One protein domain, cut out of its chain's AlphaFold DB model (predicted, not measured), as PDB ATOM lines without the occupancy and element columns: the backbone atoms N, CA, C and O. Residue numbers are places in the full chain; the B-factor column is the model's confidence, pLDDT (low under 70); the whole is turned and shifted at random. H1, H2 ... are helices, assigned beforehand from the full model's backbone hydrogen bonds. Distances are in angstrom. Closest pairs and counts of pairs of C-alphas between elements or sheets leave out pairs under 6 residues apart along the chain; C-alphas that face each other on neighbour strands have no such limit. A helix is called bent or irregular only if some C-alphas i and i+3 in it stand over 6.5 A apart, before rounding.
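This is residues 197 to 305 of the 307 residues of a protein of Ralstonia solanacearum (UniProt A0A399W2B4). Three helices, H1, H2 and H3, make a small up-and-down bundle with their centres in a triangle, and H4 crosses H1 steeply on its outside. Residues 273 to 278 stick out as a loop beyond one end, and short H5 lies far from the core. The printed part has 109 residues with five named helices, H1 to H5 in chain order, and no named strand; its class is all helix. It is compact, with a radius of gyration of the C-alphas of 14.3 A, yet elongated, spanning 48 by 31 by 26 A.

Residues 197 to 216 hold no named element. H1, residues 217 to 230, begins at C-alpha (28.579, -55.055, -16.363) and is 20.2 A long; it is irregular, with C-alphas 222 and 225 7.1 A apart. H2 is residues 236 to 249, 20.1 A; H3, residues 255 to 267, 17.7 A; H4, residues 283 to 292, 14.4 A. H5, residues 300 to 303, 5.2 A, ends at C-alpha (27.991, -64.009, -8.212).

In the bundle, each helix runs against the one before it. H1 and H2 are near each other. H2 and H3 form a helical hairpin and touch, opposite ways at a shallow tilt of 31 degrees; their closest C-alphas, Cys 247 and Arg 259, are 5.6 A apart. H1, with residues 224 to 228 alone, touches H3, the same way at a shallow tilt of 28 degrees; the closest C-alphas, Ala 228 and Val 266, are 4.8 A apart. H1, with residues 224 to 229 alone, touches H4 at a steep tilt of 58 degrees, opposite ways; the closest C-alphas, Pro 225 and Ile 287, are 5.1 A apart. H5 touches no helix. Every O i to N i+4 pair is within hydrogen-bond range in H3 and H4, against 7 of 10 in H1 and 8 of 10 in H2; H5 is too short for such a pair.

The C-alphas of Ser 211 and Gly 276 are the two farthest apart, 50.0 A. The printed part has no cut. H3 to H4 is a long link of 15 residues. Mean pLDDT of the printed part is 86.3; residues 203 and 300 to 305 are under 70.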
ATOM      1  N   TYR A 197      28.580 -40.590 -25.775       92.19
ATOM      2  CA  TYR A 197      29.515 -41.621 -26.216       92.19
ATOM      3  C   TYR A 197      30.848 -41.031 -26.697       92.19
ATOM      4  O   TYR A 197      31.902 -41.446 -26.222       92.19
ATOM      5  N   ASP A 198      30.806 -40.018 -27.569       90.31
ATOM      6  CA  ASP A 198      31.997 -39.318 -28.069       90.31
ATOM      7  C   ASP A 198      32.805 -38.707 -26.911       90.31
ATOM      8  O   ASP A 198      34.035 -38.730 -26.919       90.31
ATOM      9  N   GLY A 199      32.113 -38.203 -25.882       87.62
ATOM     10  CA  GLY A 199      32.724 -37.648 -24.676       87.62
ATOM     11  C   GLY A 199      33.493 -38.664 -23.829       87.62
ATOM     12  O   GLY A 199      34.389 -38.259 -23.094       87.62
ATOM     13  N   LEU A 200      33.208 -39.966 -23.948       88.38
ATOM     14  CA  LEU A 200      33.955 -40.998 -23.222       88.38
ATOM     15  C   LEU A 200      35.418 -41.073 -23.675       88.38
ATOM     16  O   LEU A 200      36.249 -41.550 -22.908       88.38
ATOM     17  N   CYS A 201      35.737 -40.626 -24.898       83.38
ATOM     18  CA  CYS A 201      37.077 -40.707 -25.489       83.38
ATOM     19  C   CYS A 201      37.656 -42.137 -25.483       83.38
ATOM     20  O   CYS A 201      38.857 -42.344 -25.305       83.38
ATOM     21  N   LEU A 202      36.793 -43.141 -25.663       79.00
ATOM     22  CA  LEU A 202      37.167 -44.552 -25.721       79.00
ATOM     23  C   LEU A 202      36.988 -45.065 -27.154       79.00
ATOM     24  O   LEU A 202      36.007 -45.736 -27.464       79.00
ATOM     25  N   ASP A 203      37.947 -44.753 -28.029       68.75
ATOM     26  CA  ASP A 203      37.854 -44.983 -29.485       68.75
ATOM     27  C   ASP A 203      37.618 -46.453 -29.894       68.75
ATOM     28  O   ASP A 203      37.176 -46.729 -31.007       68.75
ATOM     29  N   GLN A 204      37.903 -47.411 -29.005       74.38
ATOM     30  CA  GLN A 204      37.734 -48.853 -29.240       74.38
ATOM     31  C   GLN A 204      36.594 -49.474 -28.418       74.38
ATOM     32  O   GLN A 204      36.452 -50.698 -28.385       74.38
ATOM     33  N   LEU A 205      35.799 -48.661 -27.717       79.75
ATOM     34  CA  LEU A 205      34.711 -49.166 -26.893       79.75
ATOM     35  C   LEU A 205      33.606 -49.742 -27.778       79.75
ATOM     36  O   LEU A 205      32.922 -49.029 -28.495       79.75
ATOM     37  N   GLN A 206      33.366 -51.041 -27.678       79.00
ATOM     38  CA  GLN A 206      32.128 -51.627 -28.179       79.00
ATOM     39  C   GLN A 206      31.170 -51.764 -27.004       79.00
ATOM     40  O   GLN A 206      31.462 -52.475 -26.042       79.00
ATOM     41  N   LEU A 207      30.047 -51.039 -27.055       81.56
ATOM     42  CA  LEU A 207      29.083 -51.029 -25.951       81.56
ATOM     43  C   LEU A 207      28.467 -52.411 -25.734       81.56
ATOM     44  O   LEU A 207      28.385 -52.864 -24.595       81.56
ATOM     45  N   LYS A 208      28.051 -53.082 -26.808       80.19
ATOM     46  CA  LYS A 208      27.480 -54.429 -26.752       80.19
ATOM     47  C   LYS A 208      27.594 -55.145 -28.092       80.19
ATOM     48  O   LYS A 208      27.655 -54.486 -29.131       80.19
ATOM     49  N   ALA A 209      27.586 -56.473 -28.063       76.75
ATOM     50  CA  ALA A 209      27.444 -57.290 -29.267       76.75
ATOM     51  C   ALA A 209      25.981 -57.328 -29.752       76.75
ATOM     52  O   ALA A 209      25.053 -57.088 -28.979       76.75
ATOM     53  N   ASP A 210      25.753 -57.684 -31.020       73.06
ATOM     54  CA  ASP A 210      24.404 -57.726 -31.619       73.06
ATOM     55  C   ASP A 210      23.433 -58.682 -30.901       73.06
ATOM     56  O   ASP A 210      22.217 -58.487 -30.937       73.06
ATOM     57  N   SER A 211      23.964 -59.712 -30.241       76.19
ATOM     58  CA  SER A 211      23.197 -60.704 -29.483       76.19
ATOM     59  C   SER A 211      22.892 -60.288 -28.041       76.19
ATOM     60  O   SER A 211      22.134 -60.979 -27.359       76.19
ATOM     61  N   GLU A 212      23.461 -59.184 -27.552       81.44
ATOM     62  CA  GLU A 212      23.318 -58.749 -26.164       81.44
ATOM     63  C   GLU A 212      22.143 -57.775 -25.999       81.44
ATOM     64  O   GLU A 212      22.028 -56.745 -26.677       81.44
ATOM     65  N   ALA A 213      21.259 -58.079 -25.044       82.94
ATOM     66  CA  ALA A 213      20.137 -57.206 -24.708       82.94
ATOM     67  C   ALA A 213      20.628 -55.836 -24.205       82.94
ATOM     68  O   ALA A 213      20.115 -54.804 -24.641       82.94
ATOM     69  N   GLU A 214      21.681 -55.825 -23.385       87.38
ATOM     70  CA  GLU A 214      22.320 -54.633 -22.818       87.38
ATOM     71  C   GLU A 214      23.844 -54.813 -22.708       87.38
ATOM     72  O   GLU A 214      24.309 -55.953 -22.695       87.38
ATOM     73  N   PRO A 215      24.627 -53.721 -22.594       87.38
ATOM     74  CA  PRO A 215      26.071 -53.795 -22.366       87.38
ATOM     75  C   PRO A 215      26.456 -54.655 -21.149       87.38
ATOM     76  O   PRO A 215      25.773 -54.584 -20.120       87.38
ATOM     77  N   PRO A 216      27.573 -55.404 -21.186       89.12
ATOM     78  CA  PRO A 216      28.065 -56.147 -20.027       89.12
ATOM     79  C   PRO A 216      28.376 -55.240 -18.827       89.12
ATOM     80  O   PRO A 216      28.819 -54.103 -18.999       89.12
ATOM     81  N   ALA A 217      28.245 -55.771 -17.605       90.06
ATOM     82  CA  ALA A 217      28.579 -55.055 -16.363       90.06
ATOM     83  C   ALA A 217      30.008 -54.484 -16.376       90.06
ATOM     84  O   ALA A 217      30.234 -53.348 -15.975       90.06
ATOM     85  N   ARG A 218      30.977 -55.230 -16.926       88.81
ATOM     86  CA  ARG A 218      32.359 -54.756 -17.099       88.81
ATOM     87  C   ARG A 218      32.438 -53.501 -17.972       88.81
ATOM     88  O   ARG A 218      33.148 -52.565 -17.611       88.81
ATOM     89  N   THR A 219      31.729 -53.489 -19.101       90.00
ATOM     90  CA  THR A 219      31.675 -52.343 -20.015       90.00
ATOM     91  C   THR A 219      31.037 -51.153 -19.311       90.00
ATOM     92  O   THR A 219      31.646 -50.089 -19.258       90.00
ATOM     93  N   PHE A 220      29.878 -51.357 -18.680       92.12
ATOM     94  CA  PHE A 220      29.200 -50.331 -17.889       92.12
ATOM     95  C   PHE A 220      30.111 -49.735 -16.804       92.12
ATOM     96  O   PHE A 220      30.319 -48.529 -16.764       92.12
ATOM     97  N   ASN A 221      30.745 -50.571 -15.983       91.62
ATOM     98  CA  ASN A 221      31.646 -50.131 -14.918       91.62
ATOM     99  C   ASN A 221      32.835 -49.318 -15.459       91.62
ATOM    100  O   ASN A 221      33.220 -48.313 -14.869       91.62
ATOM    101  N   SER A 222      33.405 -49.721 -16.601       89.94
ATOM    102  CA  SER A 222      34.585 -49.064 -17.183       89.94
ATOM    103  C   SER A 222      34.334 -47.638 -17.687       89.94
ATOM    104  O   SER A 222      35.272 -46.842 -17.769       89.94
ATOM    105  N   ILE A 223      33.085 -47.298 -18.014       92.75
ATOM    106  CA  ILE A 223      32.757 -45.972 -18.545       92.75
ATOM    107  C   ILE A 223      32.469 -44.942 -17.453       92.75
ATOM    108  O   ILE A 223      32.566 -43.754 -17.738       92.75
ATOM    109  N   LEU A 224      32.136 -45.359 -16.221       94.38
ATOM    110  CA  LEU A 224      31.683 -44.441 -15.167       94.38
ATOM    111  C   LEU A 224      32.694 -43.313 -14.883       94.38
ATOM    112  O   LEU A 224      32.271 -42.156 -14.874       94.38
ATOM    113  N   PRO A 225      34.013 -43.575 -14.745       94.00
ATOM    114  CA  PRO A 225      34.990 -42.504 -14.541       94.00
ATOM    115  C   PRO A 225      35.128 -41.576 -15.750       94.00
ATOM    116  O   PRO A 225      35.257 -40.366 -15.583       94.00
ATOM    117  N   ASN A 226      35.073 -42.128 -16.967       94.38
ATOM    118  CA  ASN A 226      35.185 -41.343 -18.198       94.38
ATOM    119  C   ASN A 226      33.963 -40.449 -18.400       94.38
ATOM    120  O   ASN A 226      34.117 -39.289 -18.761       94.38
ATOM    121  N   LEU A 227      32.763 -40.947 -18.092       95.44
ATOM    122  CA  LEU A 227      31.540 -40.155 -18.135       95.44
ATOM    123  C   LEU A 227      31.548 -39.046 -17.075       95.44
ATOM    124  O   LEU A 227      31.180 -37.908 -17.363       95.44
ATOM    125  N   ALA A 228      31.980 -39.354 -15.849       94.62
ATOM    126  CA  ALA A 228      32.117 -38.351 -14.795       94.62
ATOM    127  C   ALA A 228      33.103 -37.243 -15.205       94.62
ATOM    128  O   ALA A 228      32.803 -36.063 -15.039       94.62
ATOM    129  N   ALA A 229      34.233 -37.616 -15.812       94.12
ATOM    130  CA  ALA A 229      35.223 -36.676 -16.328       94.12
ATOM    131  C   ALA A 229      34.683 -35.840 -17.498       94.12
ATOM    132  O   ALA A 229      34.783 -34.616 -17.485       94.12
ATOM    133  N   SER A 230      34.055 -36.475 -18.490       93.88
ATOM    134  CA  SER A 230      33.570 -35.805 -19.703       93.88
ATOM    135  C   SER A 230      32.412 -34.845 -19.445       93.88
ATOM    136  O   SER A 230      32.142 -33.969 -20.260       93.88
ATOM    137  N   THR A 231      31.698 -35.025 -18.333       94.81
ATOM    138  CA  THR A 231      30.581 -34.173 -17.908       94.81
ATOM    139  C   THR A 231      30.979 -33.167 -16.827       94.81
ATOM    140  O   THR A 231      30.155 -32.342 -16.432       94.81
ATOM    141  N   TYR A 232      32.222 -33.211 -16.336       92.75
ATOM    142  CA  TYR A 232      32.661 -32.424 -15.186       92.75
ATOM    143  C   TYR A 232      32.591 -30.919 -15.445       92.75
ATOM    144  O   TYR A 232      32.029 -30.204 -14.632       92.75
ATOM    145  N   ASP A 233      33.054 -30.442 -16.600       90.88
ATOM    146  CA  ASP A 233      33.109 -29.001 -16.896       90.88
ATOM    147  C   ASP A 233      31.748 -28.375 -17.259       90.88
ATOM    148  O   ASP A 233      31.654 -27.168 -17.492       90.88
ATOM    149  N   TYR A 234      30.685 -29.180 -17.314       92.62
ATOM    150  CA  TYR A 234      29.340 -28.712 -17.633       92.62
ATOM    151  C   TYR A 234      28.577 -28.310 -16.374       92.62
ATOM    152  O   TYR A 234      28.702 -28.919 -15.311       92.62
ATOM    153  N   ASN A 235      27.721 -27.308 -16.528       91.56
ATOM    154  CA  ASN A 235      26.726 -26.926 -15.537       91.56
ATOM    155  C   ASN A 235      25.532 -27.909 -15.562       91.56
ATOM    156  O   ASN A 235      25.520 -28.874 -16.338       91.56
ATOM    157  N   PRO A 236      24.534 -27.741 -14.668       89.88
ATOM    158  CA  PRO A 236      23.442 -28.702 -14.525       89.88
ATOM    159  C   PRO A 236      22.690 -29.029 -15.823       89.88
ATOM    160  O   PRO A 236      22.318 -30.190 -16.009       89.88
ATOM    161  N   LEU A 237      22.518 -28.073 -16.746       92.25
ATOM    162  CA  LEU A 237      21.912 -28.342 -18.053       92.25
ATOM    163  C   LEU A 237      22.771 -29.330 -18.849       92.25
ATOM    164  O   LEU A 237      22.287 -30.403 -19.210       92.25
ATOM    165  N   GLY A 238      24.038 -28.999 -19.103       94.12
ATOM    166  CA  GLY A 238      24.916 -29.829 -19.924       94.12
ATOM    167  C   GLY A 238      25.122 -31.225 -19.337       94.12
ATOM    168  O   GLY A 238      25.013 -32.220 -20.056       94.12
ATOM    169  N   ARG A 239      25.287 -31.317 -18.011       94.50
ATOM    170  CA  ARG A 239      25.326 -32.594 -17.281       94.50
ATOM    171  C   ARG A 239      24.049 -33.407 -17.465       94.50
ATOM    172  O   ARG A 239      24.132 -34.607 -17.707       94.50
ATOM    173  N   THR A 240      22.879 -32.767 -17.413       94.94
ATOM    174  CA  THR A 240      21.590 -33.443 -17.632       94.94
ATOM    175  C   THR A 240      21.482 -33.994 -19.048       94.94
ATOM    176  O   THR A 240      21.117 -35.154 -19.210       94.94
ATOM    177  N   LEU A 241      21.851 -33.219 -20.071       95.31
ATOM    178  CA  LEU A 241      21.789 -33.680 -21.465       95.31
ATOM    179  C   LEU A 241      22.697 -34.884 -21.714       95.31
ATOM    180  O   LEU A 241      22.278 -35.861 -22.334       95.31
ATOM    181  N   LEU A 242      23.932 -34.824 -21.215       96.44
ATOM    182  CA  LEU A 242      24.906 -35.897 -21.395       96.44
ATOM    183  C   LEU A 242      24.556 -37.133 -20.558       96.44
ATOM    184  O   LEU A 242      24.727 -38.250 -21.039       96.44
ATOM    185  N   TRP A 243      23.998 -36.964 -19.357       96.00
ATOM    186  CA  TRP A 243      23.461 -38.070 -18.559       96.00
ATOM    187  C   TRP A 243      22.266 -38.749 -19.240       96.00
ATOM    188  O   TRP A 243      22.236 -39.977 -19.327       96.00
ATOM    189  N   GLU A 244      21.312 -37.985 -19.781       95.81
ATOM    190  CA  GLU A 244      20.183 -38.535 -20.546       95.81
ATOM    191  C   GLU A 244      20.650 -39.253 -21.818       95.81
ATOM    192  O   GLU A 244      20.085 -40.274 -22.215       95.81
ATOM    193  N   GLY A 245      21.704 -38.749 -22.460       94.81
ATOM    194  CA  GLY A 245      22.389 -39.443 -23.548       94.81
ATOM    195  C   GLY A 245      23.014 -40.757 -23.097       94.81
ATOM    196  O   GLY A 245      22.754 -41.795 -23.701       94.81
ATOM    197  N   ALA A 246      23.780 -40.733 -22.005       94.44
ATOM    198  CA  ALA A 246      24.429 -41.916 -21.456       94.44
ATOM    199  C   ALA A 246      23.416 -42.992 -21.058       94.44
ATOM    200  O   ALA A 246      23.628 -44.156 -21.373       94.44
ATOM    201  N   CYS A 247      22.283 -42.629 -20.447       94.44
ATOM    202  CA  CYS A 247      21.246 -43.593 -20.067       94.44
ATOM    203  C   CYS A 247      20.765 -44.436 -21.257       94.44
ATOM    204  O   CYS A 247      20.637 -45.649 -21.125       94.44
ATOM    205  N   ARG A 248      20.599 -43.820 -22.435       91.56
ATOM    206  CA  ARG A 248      20.173 -44.514 -23.665       91.56
ATOM    207  C   ARG A 248      21.201 -45.501 -24.206       91.56
ATOM    208  O   ARG A 248      20.845 -46.421 -24.936       91.56
ATOM    209  N   LEU A 249      22.480 -45.326 -23.869       90.00
ATOM    210  CA  LEU A 249      23.533 -46.271 -24.252       90.00
ATOM    211  C   LEU A 249      23.418 -47.598 -23.482       90.00
ATOM    212  O   LEU A 249      23.962 -48.608 -23.928       90.00
ATOM    213  N   PHE A 250      22.700 -47.610 -22.351       89.81
ATOM    214  CA  PHE A 250      22.588 -48.746 -21.432       89.81
ATOM    215  C   PHE A 250      21.140 -49.213 -21.214       89.81
ATOM    216  O   PHE A 250      20.829 -49.763 -20.157       89.81
ATOM    217  N   ASP A 251      20.273 -49.032 -22.214       85.38
ATOM    218  CA  ASP A 251      18.916 -49.587 -22.207       85.38
ATOM    219  C   ASP A 251      18.938 -51.123 -22.087       85.38
ATOM    220  O   ASP A 251      19.752 -51.802 -22.724       85.38
ATOM    221  N   GLY A 252      18.003 -51.672 -21.304       88.31
ATOM    222  CA  GLY A 252      17.876 -53.106 -21.057       88.31
ATOM    223  C   GLY A 252      17.289 -53.456 -19.687       88.31
ATOM    224  O   GLY A 252      16.752 -52.580 -19.004       88.31
ATOM    225  N   PRO A 253      17.366 -54.735 -19.271       88.25
ATOM    226  CA  PRO A 253      16.827 -55.201 -17.991       88.25
ATOM    227  C   PRO A 253      17.368 -54.460 -16.758       88.25
ATOM    228  O   PRO A 253      16.658 -54.337 -15.762       88.25
ATOM    229  N   SER A 254      18.606 -53.961 -16.808       90.38
ATOM    230  CA  SER A 254      19.253 -53.242 -15.703       90.38
ATOM    231  C   SER A 254      19.126 -51.718 -15.804       90.38
ATOM    232  O   SER A 254      19.715 -51.014 -14.980       90.38
ATOM    233  N   ALA A 255      18.378 -51.189 -16.780       89.69
ATOM    234  CA  ALA A 255      18.370 -49.763 -17.120       89.69
ATOM    235  C   ALA A 255      18.056 -48.843 -15.931       89.69
ATOM    236  O   ALA A 255      18.738 -47.838 -15.751       89.69
ATOM    237  N   GLU A 256      17.087 -49.187 -15.078       90.31
ATOM    238  CA  GLU A 256      16.736 -48.365 -13.909       90.31
ATOM    239  C   GLU A 256      17.898 -48.250 -12.911       90.31
ATOM    240  O   GLU A 256      18.254 -47.152 -12.475       90.31
ATOM    241  N   ARG A 257      18.546 -49.379 -12.597       91.25
ATOM    242  CA  ARG A 257      19.702 -49.426 -11.690       91.25
ATOM    243  C   ARG A 257      20.892 -48.672 -12.278       91.25
ATOM    244  O   ARG A 257      21.531 -47.880 -11.588       91.25
ATOM    245  N   ARG A 258      21.172 -48.893 -13.564       93.75
ATOM    246  CA  ARG A 258      22.267 -48.232 -14.282       93.75
ATOM    247  C   ARG A 258      22.036 -46.738 -14.406       93.75
ATOM    248  O   ARG A 258      22.969 -45.975 -14.199       93.75
ATOM    249  N   ARG A 259      20.801 -46.299 -14.651       94.12
ATOM    250  CA  ARG A 259      20.421 -44.881 -14.653       94.12
ATOM    251  C   ARG A 259      20.726 -44.216 -13.315       94.12
ATOM    252  O   ARG A 259      21.296 -43.126 -13.325       94.12
ATOM    253  N   ALA A 260      20.412 -44.872 -12.195       91.44
ATOM    254  CA  ALA A 260      20.752 -44.369 -10.863       91.44
ATOM    255  C   ALA A 260      22.273 -44.253 -10.664       91.44
ATOM    256  O   ALA A 260      22.754 -43.201 -10.252       91.44
ATOM    257  N   ALA A 261      23.047 -45.277 -11.038       93.25
ATOM    258  CA  ALA A 261      24.509 -45.233 -10.950       93.25
ATOM    259  C   ALA A 261      25.132 -44.157 -11.863       93.25
ATOM    260  O   ALA A 261      26.010 -43.414 -11.428       93.25
ATOM    261  N   LEU A 262      24.642 -44.008 -13.099       95.25
ATOM    262  CA  LEU A 262      25.049 -42.938 -14.020       95.25
ATOM    263  C   LEU A 262      24.720 -41.557 -13.447       95.25
ATOM    264  O   LEU A 262      25.524 -40.635 -13.566       95.25
ATOM    265  N   GLN A 263      23.556 -41.411 -12.810       94.38
ATOM    266  CA  GLN A 263      23.159 -40.164 -12.168       94.38
ATOM    267  C   GLN A 263      24.131 -39.815 -11.039       94.38
ATOM    268  O   GLN A 263      24.639 -38.699 -10.998       94.38
ATOM    269  N   THR A 264      24.447 -40.764 -10.156       92.25
ATOM    270  CA  THR A 264      25.422 -40.539  -9.082       92.25
ATOM    271  C   THR A 264      26.799 -40.179  -9.646       92.25
ATOM    272  O   THR A 264      27.378 -39.180  -9.232       92.25
ATOM    273  N   ALA A 265      27.286 -40.902 -10.659       94.12
ATOM    274  CA  ALA A 265      28.586 -40.633 -11.279       94.12
ATOM    275  C   ALA A 265      28.699 -39.214 -11.875       94.12
ATOM    276  O   ALA A 265      29.727 -38.559 -11.718       94.12
ATOM    277  N   VAL A 266      27.646 -38.728 -12.540       94.88
ATOM    278  CA  VAL A 266      27.643 -37.410 -13.201       94.88
ATOM    279  C   VAL A 266      27.445 -36.264 -12.208       94.88
ATOM    280  O   VAL A 266      28.044 -35.201 -12.358       94.88
ATOM    281  N   PHE A 267      26.596 -36.452 -11.196       92.69
ATOM    282  CA  PHE A 267      26.070 -35.342 -10.401       92.69
ATOM    283  C   PHE A 267      26.641 -35.227  -8.984       92.69
ATOM    284  O   PHE A 267      26.545 -34.150  -8.390       92.69
ATOM    285  N   SER A 268      27.255 -36.285  -8.442       90.56
ATOM    286  CA  SER A 268      27.802 -36.272  -7.077       90.56
ATOM    287  C   SER A 268      29.111 -35.495  -6.940       90.56
ATOM    288  O   SER A 268      29.453 -35.093  -5.830       90.56
ATOM    289  N   LEU A 269      29.839 -35.263  -8.037       89.06
ATOM    290  CA  LEU A 269      31.084 -34.494  -8.018       89.06
ATOM    291  C   LEU A 269      30.804 -33.000  -8.253       89.06
ATOM    292  O   LEU A 269      30.280 -32.665  -9.324       89.06
ATOM    293  N   PRO A 270      31.166 -32.103  -7.316       87.62
ATOM    294  CA  PRO A 270      31.029 -30.662  -7.510       87.62
ATOM    295  C   PRO A 270      31.952 -30.207  -8.644       87.62
ATOM    296  O   PRO A 270      33.161 -30.416  -8.577       87.62
ATOM    297  N   ASN A 271      31.400 -29.592  -9.691       86.75
ATOM    298  CA  ASN A 271      32.210 -29.056 -10.792       86.75
ATOM    299  C   ASN A 271      32.836 -27.697 -10.451       86.75
ATOM    300  O   ASN A 271      33.913 -27.357 -10.939       86.75
ATOM    301  N   VAL A 272      32.183 -26.937  -9.568       87.19
ATOM    302  CA  VAL A 272      32.734 -25.723  -8.966       87.19
ATOM    303  C   VAL A 272      33.375 -26.110  -7.631       87.19
ATOM    304  O   VAL A 272      32.648 -26.476  -6.706       87.19
ATOM    305  N   PRO A 273      34.711 -26.049  -7.497       84.25
ATOM    306  CA  PRO A 273      35.393 -26.431  -6.262       84.25
ATOM    307  C   PRO A 273      35.050 -25.474  -5.115       84.25
ATOM    308  O   PRO A 273      34.763 -24.295  -5.346       84.25
ATOM    309  N   ALA A 274      35.104 -25.961  -3.872       86.62
ATOM    310  CA  ALA A 274      34.968 -25.094  -2.706       86.62
ATOM    311  C   ALA A 274      36.142 -24.091  -2.624       86.62
ATOM    312  O   ALA A 274      37.220 -24.345  -3.174       86.62
ATOM    313  N   PRO A 275      35.988 -22.950  -1.926       84.88
ATOM    314  CA  PRO A 275      37.095 -22.021  -1.713       84.88
ATOM    315  C   PRO A 275      38.325 -22.718  -1.110       84.88
ATOM    316  O   PRO A 275      38.249 -23.301  -0.032       84.88
ATOM    317  N   GLY A 276      39.467 -22.635  -1.799       83.06
ATOM    318  CA  GLY A 276      40.726 -23.265  -1.377       83.06
ATOM    319  C   GLY A 276      40.952 -24.683  -1.912       83.06
ATOM    320  O   GLY A 276      42.074 -25.182  -1.839       83.06
ATOM    321  N   GLU A 277      39.939 -25.306  -2.511       83.12
ATOM    322  CA  GLU A 277      40.085 -26.556  -3.254       83.12
ATOM    323  C   GLU A 277      40.425 -26.271  -4.718       83.12
ATOM    324  O   GLU A 277      40.150 -25.194  -5.250       83.12
ATOM    325  N   GLN A 278      41.034 -27.245  -5.395       83.62
ATOM    326  CA  GLN A 278      41.240 -27.155  -6.840       83.62
ATOM    327  C   GLN A 278      40.402 -28.202  -7.574       83.62
ATOM    328  O   GLN A 278      40.246 -29.321  -7.072       83.62
ATOM    329  N   PRO A 279      39.904 -27.864  -8.778       86.06
ATOM    330  CA  PRO A 279      39.020 -28.742  -9.529       86.06
ATOM    331  C   PRO A 279      39.722 -30.059  -9.864       86.06
ATOM    332  O   PRO A 279      40.958 -30.102  -9.948       86.06
ATOM    333  N   LEU A 280      38.930 -31.113 -10.052       86.56
ATOM    334  CA  LEU A 280      39.410 -32.361 -10.635       86.56
ATOM    335  C   LEU A 280      39.872 -32.089 -12.068       86.56
ATOM    336  O   LEU A 280      39.273 -31.289 -12.785       86.56
ATOM    337  N   GLY A 281      40.966 -32.716 -12.477       82.69
ATOM    338  CA  GLY A 281      41.543 -32.487 -13.802       82.69
ATOM    339  C   GLY A 281      42.289 -33.676 -14.387       82.69
ATOM    340  O   GLY A 281      42.722 -33.604 -15.534       82.69
ATOM    341  N   ASN A 282      42.462 -34.764 -13.634       87.00
ATOM    342  CA  ASN A 282      43.088 -35.983 -14.135       87.00
ATOM    343  C   ASN A 282      42.140 -37.180 -13.994       87.00
ATOM    344  O   ASN A 282      41.518 -37.354 -12.950       87.00
ATOM    345  N   ILE A 283      42.072 -38.036 -15.021       89.94
ATOM    346  CA  ILE A 283      41.194 -39.218 -15.045       89.94
ATOM    347  C   ILE A 283      41.373 -40.130 -13.820       89.94
ATOM    348  O   ILE A 283      40.403 -40.703 -13.338       89.94
ATOM    349  N   VAL A 284      42.584 -40.220 -13.259       88.44
ATOM    350  CA  VAL A 284      42.855 -41.006 -12.042       88.44
ATOM    351  C   VAL A 284      42.056 -40.491 -10.842       88.44
ATOM    352  O   VAL A 284      41.612 -41.285 -10.019       88.44
ATOM    353  N   GLU A 285      41.829 -39.182 -10.750       89.81
ATOM    354  CA  GLU A 285      41.051 -38.576  -9.664       89.81
ATOM    355  C   GLU A 285      39.572 -38.962  -9.777       89.81
ATOM    356  O   GLU A 285      38.946 -39.284  -8.772       89.81
ATOM    357  N   PHE A 286      39.045 -39.021 -11.004       91.31
ATOM    358  CA  PHE A 286      37.695 -39.517 -11.271       91.31
ATOM    359  C   PHE A 286      37.567 -41.016 -10.994       91.31
ATOM    360  O   PHE A 286      36.567 -41.433 -10.423       91.31
ATOM    361  N   ILE A 287      38.574 -41.827 -11.341       90.44
ATOM    362  CA  ILE A 287      38.585 -43.265 -11.020       90.44
ATOM    363  C   ILE A 287      38.464 -43.469  -9.509       90.44
ATOM    364  O   ILE A 287      37.587 -44.200  -9.065       90.44
ATOM    365  N   LEU A 288      39.294 -42.784  -8.718       88.06
ATOM    366  CA  LEU A 288      39.255 -42.903  -7.259       88.06
ATOM    367  C   LEU A 288      37.928 -42.409  -6.678       88.06
ATOM    368  O   LEU A 288      37.357 -43.063  -5.812       88.06
ATOM    369  N   ALA A 289      37.404 -41.294  -7.188       88.50
ATOM    370  CA  ALA A 289      36.133 -40.765  -6.717       88.50
ATOM    371  C   ALA A 289      34.956 -41.705  -7.015       88.50
ATOM    372  O   ALA A 289      34.085 -41.875  -6.168       88.50
ATOM    373  N   ILE A 290      34.931 -42.345  -8.187       90.44
ATOM    374  CA  ILE A 290      33.904 -43.333  -8.540       90.44
ATOM    375  C   ILE A 290      34.070 -44.628  -7.735       90.44
ATOM    376  O   ILE A 290      33.067 -45.193  -7.289       90.44
ATOM    377  N   ASP A 291      35.306 -45.078  -7.503       86.81
ATOM    378  CA  ASP A 291      35.598 -46.232  -6.645       86.81
ATOM    379  C   ASP A 291      35.034 -46.022  -5.227       86.81
ATOM    380  O   ASP A 291      34.390 -46.922  -4.682       86.81
ATOM    381  N   ASP A 292      35.203 -44.823  -4.662       84.44
ATOM    382  CA  ASP A 292      34.706 -44.464  -3.327       84.44
ATOM    383  C   ASP A 292      33.174 -44.437  -3.221       84.44
ATOM    384  O   ASP A 292      32.629 -44.635  -2.129       84.44
ATOM    385  N   MET A 293      32.472 -44.220  -4.338       86.69
ATOM    386  CA  MET A 293      31.004 -44.216  -4.402       86.69
ATOM    387  C   MET A 293      30.393 -45.622  -4.492       86.69
ATOM    388  O   MET A 293      29.177 -45.754  -4.358       86.69
ATOM    389  N   ALA A 294      31.203 -46.664  -4.722       85.62
ATOM    390  CA  ALA A 294      30.765 -48.060  -4.820       85.62
ATOM    391  C   ALA A 294      29.630 -48.304  -5.844       85.62
ATOM    392  O   ALA A 294      28.704 -49.075  -5.598       85.62
ATOM    393  N   LEU A 295      29.709 -47.662  -7.017       85.69
ATOM    394  CA  LEU A 295      28.667 -47.705  -8.060       85.69
ATOM    395  C   LEU A 295      28.711 -48.946  -8.963       85.69
ATOM    396  O   LEU A 295      27.832 -49.126  -9.805       85.69
ATOM    397  N   TYR A 296      29.751 -49.769  -8.840       86.31
ATOM    398  CA  TYR A 296      30.009 -50.850  -9.782       86.31
ATOM    399  C   TYR A 296      29.021 -52.006  -9.652       86.31
ATOM    400  O   TYR A 296      28.774 -52.533  -8.567       86.31
ATOM    401  N   GLU A 297      28.523 -52.468 -10.797       86.88
ATOM    402  CA  GLU A 297      27.751 -53.701 -10.879       86.88
ATOM    403  C   GLU A 297      28.652 -54.912 -10.621       86.88
ATOM    404  O   GLU A 297      29.782 -54.982 -11.116       86.88
ATOM    405  N   ALA A 298      28.139 -55.893  -9.875       81.31
ATOM    406  CA  ALA A 298      28.828 -57.162  -9.686       81.31
ATOM    407  C   ALA A 298      28.983 -57.884 -11.034       81.31
ATOM    408  O   ALA A 298      28.025 -58.022 -11.799       81.31
ATOM    409  N   ASN A 299      30.186 -58.383 -11.326       71.50
ATOM    410  CA  ASN A 299      30.384 -59.223 -12.501       71.50
ATOM    411  C   ASN A 299      29.702 -60.580 -12.265       71.50
ATOM    412  O   ASN A 299      29.836 -61.162 -11.191       71.50
ATOM    413  N   ALA A 300      29.031 -61.133 -13.279       57.44
ATOM    414  CA  ALA A 300      28.363 -62.439 -13.178       57.44
ATOM    415  C   ALA A 300      29.301 -63.581 -12.710       57.44
ATOM    416  O   ALA A 300      28.860 -64.535 -12.068       57.44
ATOM    417  N   ALA A 301      30.611 -63.457 -12.961       52.50
ATOM    418  CA  ALA A 301      31.630 -64.391 -12.479       52.50
ATOM    419  C   ALA A 301      31.835 -64.362 -10.948       52.50
ATOM    420  O   ALA A 301      32.193 -65.386 -10.368       52.50
ATOM    421  N   ASP A 302      31.574 -63.232 -10.286       45.59
ATOM    422  CA  ASP A 302      31.692 -63.099  -8.827       45.59
ATOM    423  C   ASP A 302      30.426 -63.580  -8.104       45.59
ATOM    424  O   ASP A 302      30.524 -64.148  -7.020       45.59
ATOM    425  N   ALA A 303      29.252 -63.467  -8.737       43.44
ATOM    426  CA  ALA A 303      27.991 -64.009  -8.212       43.44
ATOM    427  C   ALA A 303      27.981 -65.549  -8.126       43.44
ATOM    428  O   ALA A 303      27.231 -66.129  -7.351       43.44
ATOM    429  N   SER A 304      28.840 -66.212  -8.905       38.78
ATOM    430  CA  SER A 304      28.982 -67.676  -8.915       38.78
ATOM    431  C   SER A 304      29.882 -68.205  -7.789       38.78
ATOM    432  O   SER A 304      29.946 -69.409  -7.569       38.78
ATOM    433  N   ARG A 305      30.624 -67.322  -7.104       42.97
ATOM    434  CA  ARG A 305      31.527 -67.675  -5.992       42.97
ATOM    435  C   ARG A 305      30.943 -67.364  -4.615       42.97
ATOM    436  O   ARG A 305      31.567 -67.697  -3.613       42.97
TER     437      ARG A 305